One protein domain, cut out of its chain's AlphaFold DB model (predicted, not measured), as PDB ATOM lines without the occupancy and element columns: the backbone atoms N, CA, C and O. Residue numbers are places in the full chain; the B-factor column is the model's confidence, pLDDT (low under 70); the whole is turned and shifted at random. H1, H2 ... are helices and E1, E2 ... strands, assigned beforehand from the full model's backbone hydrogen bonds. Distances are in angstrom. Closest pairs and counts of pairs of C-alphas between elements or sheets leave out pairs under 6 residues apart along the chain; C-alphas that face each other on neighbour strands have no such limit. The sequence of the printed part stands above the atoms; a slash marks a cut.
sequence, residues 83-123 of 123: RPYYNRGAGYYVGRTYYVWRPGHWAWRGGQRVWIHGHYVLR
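Overview. This is residues 83 to 123 of the 123 residues of an uncharacterized protein of Verrucomicrobia bacterium (UniProt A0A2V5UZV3). The model is a long two-stranded antiparallel ribbon that bends near its middle, one side made by E2 running on into E3 and the other by E4 running on into E5. At one end E1 joins the ribbon beside E2, making a small three-stranded sheet with the short helix H1 over one face; the other end is the hairpin of E3 and E4, which reaches away as an arm. The printed part has 41 residues, with one named helix and five named strands in the order H1, E1, E2, E3, E4, E5. The larger sheet has the order E1, E2, E5 and the smaller one E3, E4, both antiparallel, and the class is mostly strand. The whole is loose, with a radius of gyration of the C-alphas of 12.6 A and spans of 40 by 19 by 9 A.

Arrangement. The largest sheet has E2, residues 97 to 102, as its inner strand, with E1, residues 91 to 94, and E5, residues 119 to 122, as its edge strands. E1 and E2 form a hairpin, antiparallel at 149 degrees between their directions; N 92 and O 99 are 3.0 A apart and N 97 and O 94 are 3.0 A apart, both within hydrogen-bond range. Among the C-alphas of this pair that face each other are those of Gly 91 and Val 100, at 4.3 A. E2 and E5 are antiparallel at 144 degrees, with N 102 and O 119 at 2.8 A and N 121 and O 100 at 2.9 A, within hydrogen-bond range. H1, residues 83 to 88, is on this sheet at a height over the sheet of 9.5 A. It lies over E2, but only just: of its 6 C-alphas, 4 fall on E2 and 2 on E5. On the local plane its line and that of E2 stand at 42 degrees, and it runs slantwise to the strands. The closest C-alphas of H1 and E2 are those of Tyr 85 and Trp 101, 6.7 A apart. In H1 every O i to N i+4 pair is within hydrogen-bond range. E2 runs on into E3, residues 105 to 109, across a break of 2 residues, at 84 degrees. E4, residues 112 to 116, runs on into E5 across a break of 2 residues, at 71 degrees. E3 and E4 form a hairpin, antiparallel at 142 degrees, with N 105 and O 116 at 2.9 A and N 114 and O 107 at 2.8 A, within hydrogen-bond range. H1 is apart from both E3 and E4, and so is E1.

Along the chain. E2 is the longest strand by residues, 16.0 A from C-alpha 97 at (23.782, 57.500, 41.809) to C-alpha 102 at (36.152, 54.758, 32.091). E1 measures 10.2 A from first to last C-alpha and E5 measures 10.1 A. H1 begins at C-alpha 83, at (28.938, 55.540, 21.786), and is 9.1 A long. In the smaller sheet E3 measures 12.5 A and E4 measures 12.1 A. E5 ends at C-alpha 122, at (29.482, 53.679, 39.646).

Size, cuts and confidence. The two C-alphas farthest apart are those of Gly 95 and Gly 111, at 39.9 A. The C-alphas of the first and last printed residues, Arg 83 and Arg 123, are 20.2 A apart, and Arg 123 is the chain's last residue. The printed part has no cut. Each of the five links between successive elements is tight, with 2 residues. The mean pLDDT of the printed part is 93.0, that of H1 is 87, and no printed residue is under 70.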
ATOM      1  N   ARG A  83      30.163  54.734  22.014       84.62
ATOM      2  CA  ARG A  83      28.938  55.540  21.786       84.62
ATOM      3  C   ARG A  83      28.277  56.087  23.061       84.62
ATOM      4  O   ARG A  83      27.833  57.235  23.025       84.62
ATOM      5  N   PRO A  84      28.177  55.343  24.182       86.62
ATOM      6  CA  PRO A  84      27.571  55.866  25.402       86.62
ATOM      7  C   PRO A  84      28.268  57.121  25.941       86.62
ATOM      8  O   PRO A  84      27.575  58.003  26.447       86.62
ATOM      9  N   TYR A  85      29.594  57.232  25.793       88.81
ATOM     10  CA  TYR A  85      30.349  58.419  26.201       88.81
ATOM     11  C   TYR A  85      29.903  59.660  25.449       88.81
ATOM     12  O   TYR A  85      29.614  60.682  26.057       88.81
ATOM     13  N   TYR A  86      29.789  59.564  24.128       84.25
ATOM     14  CA  TYR A  86      29.377  60.696  23.304       84.25
ATOM     15  C   TYR A  86      27.942  61.145  23.607       84.25
ATOM     16  O   TYR A  86      27.616  62.313  23.421       84.25
ATOM     17  N   ASN A  87      27.105  60.246  24.132       89.00
ATOM     18  CA  ASN A  87      25.731  60.563  24.513       89.00
ATOM     19  C   ASN A  87      25.605  61.224  25.897       89.00
ATOM     20  O   ASN A  87      24.673  61.994  26.106       89.00
ATOM     21  N   ARG A  88      26.470  60.886  26.870       89.56
ATOM     22  CA  ARG A  88      26.309  61.306  28.283       89.56
ATOM     23  C   ARG A  88      27.514  62.042  28.885       89.56
ATOM     24  O   ARG A  88      27.404  62.582  29.979       89.56
ATOM     25  N   GLY A  89      28.648  62.087  28.194       92.44
ATOM     26  CA  GLY A  89      29.868  62.775  28.613       92.44
ATOM     27  C   GLY A  89      30.680  62.046  29.691       92.44
ATOM     28  O   GLY A  89      30.520  60.853  29.939       92.44
ATOM     29  N   ALA A  90      31.582  62.768  30.356       92.75
ATOM     30  CA  ALA A  90      32.506  62.194  31.344       92.75
ATOM     31  C   ALA A  90      31.817  61.594  32.583       92.75
ATOM     32  O   ALA A  90      32.366  60.694  33.222       92.75
ATOM     33  N   GLY A  91      30.609  62.043  32.906       93.88
ATOM     34  CA  GLY A  91      29.809  61.464  33.971       93.88
ATOM     35  C   GLY A  91      28.389  62.006  33.978       93.88
ATOM     36  O   GLY A  91      28.116  63.068  33.425       93.88
ATOM     37  N   TYR A  92      27.484  61.249  34.585       93.88
ATOM     38  CA  TYR A  92      26.069  61.597  34.665       93.88
ATOM     39  C   TYR A  92      25.423  60.994  35.911       93.88
ATOM     40  O   TYR A  92      25.909  60.014  36.477       93.88
ATOM     41  N   TYR A  93      24.298  61.574  36.322       94.31
ATOM     42  CA  TYR A  93      23.479  61.049  37.409       94.31
ATOM     43  C   TYR A  93      22.340  60.175  36.884       94.31
ATOM     44  O   TYR A  93      21.701  60.492  35.879       94.31
ATOM     45  N   VAL A  94      22.048  59.102  37.617       93.69
ATOM     46  CA  VAL A  94      20.777  58.372  37.553       93.69
ATOM     47  C   VAL A  94      20.180  58.401  38.951       93.69
ATOM     48  O   VAL A  94      20.654  57.713  39.855       93.69
ATOM     49  N   GLY A  95      19.174  59.250  39.157       94.31
ATOM     50  CA  GLY A  95      18.647  59.519  40.493       94.31
ATOM     51  C   GLY A  95      19.739  60.063  41.419       94.31
ATOM     52  O   GLY A  95      20.300  61.124  41.159       94.31
ATOM     53  N   ARG A  96      20.049  59.323  42.492       95.31
ATOM     54  CA  ARG A  96      21.082  59.679  43.486       95.31
ATOM     55  C   ARG A  96      22.446  59.031  43.217       95.31
ATOM     56  O   ARG A  96      23.366  59.225  44.003       95.31
ATOM     57  N   THR A  97      22.572  58.256  42.145       96.81
ATOM     58  CA  THR A  97      23.782  57.500  41.809       96.81
ATOM     59  C   THR A  97      24.568  58.214  40.719       96.81
ATOM     60  O   THR A  97      23.991  58.601  39.700       96.81
ATOM     61  N   TYR A  98      25.879  58.366  40.913       95.31
ATOM     62  CA  TYR A  98      26.769  58.991  39.941       95.31
ATOM     63  C   TYR A  98      27.549  57.937  39.153       95.31
ATOM     64  O   TYR A  98      28.126  57.009  39.717       95.31
ATOM     65  N   TYR A  99      27.571  58.096  37.833       96.19
ATOM     66  CA  TYR A  99      28.315  57.244  36.915       96.19
ATOM     67  C   TYR A  99      29.438  58.041  36.260       96.19
ATOM     68  O   TYR A  99      29.223  59.163  35.809       96.19
ATOM     69  N   VAL A 100      30.621  57.439  36.159       96.00
ATOM     70  CA  VAL A 100      31.809  58.035  35.534       96.00
ATOM     71  C   VAL A 100      32.281  57.166  34.385       96.00
ATOM     72  O   VAL A 100      32.346  55.942  34.509       96.00
ATOM     73  N   TRP A 101      32.603  57.799  33.260       95.38
ATOM     74  CA  TRP A 101      33.158  57.105  32.111       95.38
ATOM     75  C   TRP A 101      34.570  56.611  32.414       95.38
ATOM     76  O   TRP A 101      35.448  57.390  32.791       95.38
ATOM     77  N   ARG A 102      34.810  55.319  32.204       93.44
ATOM     78  CA  ARG A 102      36.152  54.758  32.091       93.44
ATOM     79  C   ARG A 102      36.496  54.622  30.615       93.44
ATOM     80  O   ARG A 102      35.793  53.883  29.927       93.44
ATOM     81  N   PRO A 103      37.557  55.291  30.136       90.62
ATOM     82  CA  PRO A 103      38.036  55.110  28.775       90.62
ATOM     83  C   PRO A 103      38.362  53.648  28.462       90.62
ATOM     84  O   PRO A 103      38.768  52.879  29.345       90.62
ATOM     85  N   GLY A 104      38.203  53.286  27.190       90.75
ATOM     86  CA  GLY A 104      38.636  51.990  26.693       90.75
ATOM     87  C   GLY A 104      40.136  51.791  26.898       90.75
ATOM     88  O   GLY A 104      40.923  52.740  26.866       90.75
ATOM     89  N   HIS A 105      40.534  50.556  27.171       92.00
ATOM     90  CA  HIS A 105      41.927  50.206  27.414       92.00
ATOM     91  C   HIS A 105      42.213  48.772  26.992       92.00
ATOM     92  O   HIS A 105      41.345  47.902  26.970       92.00
ATOM     93  N   TRP A 106      43.478  48.508  26.689       93.75
ATOM     94  CA  TRP A 106      43.946  47.150  26.465       93.75
ATOM     95  C   TRP A 106      44.185  46.450  27.797       93.75
ATOM     96  O   TRP A 106      44.798  47.015  28.702       93.75
ATOM     97  N   ALA A 107      43.758  45.198  27.892       94.56
ATOM     98  CA  ALA A 107      44.036  44.337  29.029       94.56
ATOM     99  C   ALA A 107      44.507  42.962  28.556       94.56
ATOM    100  O   ALA A 107      44.165  42.506  27.468       94.56
ATOM    101  N   TRP A 108      45.278  42.283  29.398       96.38
ATOM    102  CA  TRP A 108      45.654  40.892  29.178       96.38
ATOM    103  C   TRP A 108      44.651  39.973  29.875       96.38
ATOM    104  O   TRP A 108      44.417  40.108  31.075       96.38
ATOM    105  N   ARG A 109      44.048  39.040  29.134       94.44
ATOM    106  CA  ARG A 109      43.149  38.006  29.665       94.44
ATOM    107  C   ARG A 109      43.482  36.670  29.013       94.44
ATOM    108  O   ARG A 109      43.511  36.579  27.792       94.44
ATOM    109  N   GLY A 110      43.765  35.647  29.823       92.81
ATOM    110  CA  GLY A 110      44.022  34.289  29.325       92.81
ATOM    111  C   GLY A 110      45.154  34.191  28.292       92.81
ATOM    112  O   GLY A 110      45.031  33.448  27.328       92.81
ATOM    113  N   GLY A 111      46.226  34.979  28.443       96.38
ATOM    114  CA  GLY A 111      47.354  34.994  27.499       96.38
ATOM    115  C   GLY A 111      47.109  35.776  26.202       96.38
ATOM    116  O   GLY A 111      47.990  35.824  25.350       96.38
ATOM    117  N   GLN A 112      45.954  36.426  26.050       95.50
ATOM    118  CA  GLN A 112      45.634  37.270  24.901       95.50
ATOM    119  C   GLN A 112      45.451  38.727  25.325       95.50
ATOM    120  O   GLN A 112      44.950  39.022  26.415       95.50
ATOM    121  N   ARG A 113      45.853  39.653  24.450       96.06
ATOM    122  CA  ARG A 113      45.604  41.084  24.626       96.06
ATOM    123  C   ARG A 113      44.237  41.411  24.034       96.06
ATOM    124  O   ARG A 113      44.042  41.306  22.828       96.06
ATOM    125  N   VAL A 114      43.307  41.812  24.889       95.31
ATOM    126  CA  VAL A 114      41.929  42.146  24.528       95.31
ATOM    127  C   VAL A 114      41.682  43.634  24.728       95.31
ATOM    128  O   VAL A 114      42.172  44.233  25.690       95.31
ATOM    129  N   TRP A 115      40.945  44.243  23.805       91.94
ATOM    130  CA  TRP A 115      40.468  45.606  23.979       91.94
ATOM    131  C   TRP A 115      39.214  45.577  24.840       91.94
ATOM    132  O   TRP A 115      38.273  44.832  24.567       91.94
ATOM    133  N   ILE A 116      39.220  46.360  25.911       91.50
ATOM    134  CA  ILE A 116      38.059  46.585  26.755       91.50
ATOM    135  C   ILE A 116      37.523  47.950  26.367       91.50
ATOM    136  O   ILE A 116      38.176  48.958  26.631       91.50
ATOM    137  N   HIS A 117      36.344  47.974  25.752       92.12
ATOM    138  CA  HIS A 117      35.676  49.221  25.395       92.12
ATOM    139  C   HIS A 117      35.401  50.080  26.632       92.12
ATOM    140  O   HIS A 117      35.281  49.576  27.764       92.12
ATOM    141  N   GLY A 118      35.290  51.389  26.415       91.25
ATOM    142  CA  GLY A 118      34.926  52.278  27.495       91.25
ATOM    143  C   GLY A 118      33.538  51.948  28.037       91.25
ATOM    144  O   GLY A 118      32.668  51.410  27.351       91.25
ATOM    145  N   HIS A 119      33.345  52.201  29.322       93.38
ATOM    146  CA  HIS A 119      32.091  51.903  30.000       93.38
ATOM    147  C   HIS A 119      31.923  52.808  31.210       93.38
ATOM    148  O   HIS A 119      32.886  53.337  31.764       93.38
ATOM    149  N   TYR A 120      30.682  52.971  31.651       94.06
ATOM    150  CA  TYR A 120      30.404  53.691  32.881       94.06
ATOM    151  C   TYR A 120      30.576  52.791  34.097       94.06
ATOM    152  O   TYR A 120      30.084  51.664  34.122       94.06
ATOM    153  N   VAL A 121      31.226  53.324  35.125       95.12
ATOM    154  CA  VAL A 121      31.291  52.714  36.453       95.12
ATOM    155  C   VAL A 121      30.589  53.598  37.466       95.12
ATOM    156  O   VAL A 121      30.543  54.818  37.309       95.12
ATOM    157  N   LEU A 122      30.060  52.976  38.509       95.88
ATOM    158  CA  LEU A 122      29.482  53.679  39.646       95.88
ATOM    159  C   LEU A 122      30.596  54.341  40.475       95.88
ATOM    160  O   LEU A 122      31.668  53.750  40.642       95.88
ATOM    161  N   ARG A 123      30.344  55.559  40.961       91.31
ATOM    162  CA  ARG A 123      31.226  56.312  41.861       91.31
ATOM    163  C   ARG A 123      30.497  56.719  43.134       91.31
ATOM    164  O   ARG A 123      29.280  56.993  43.053       91.31
TER     165      ARG A 123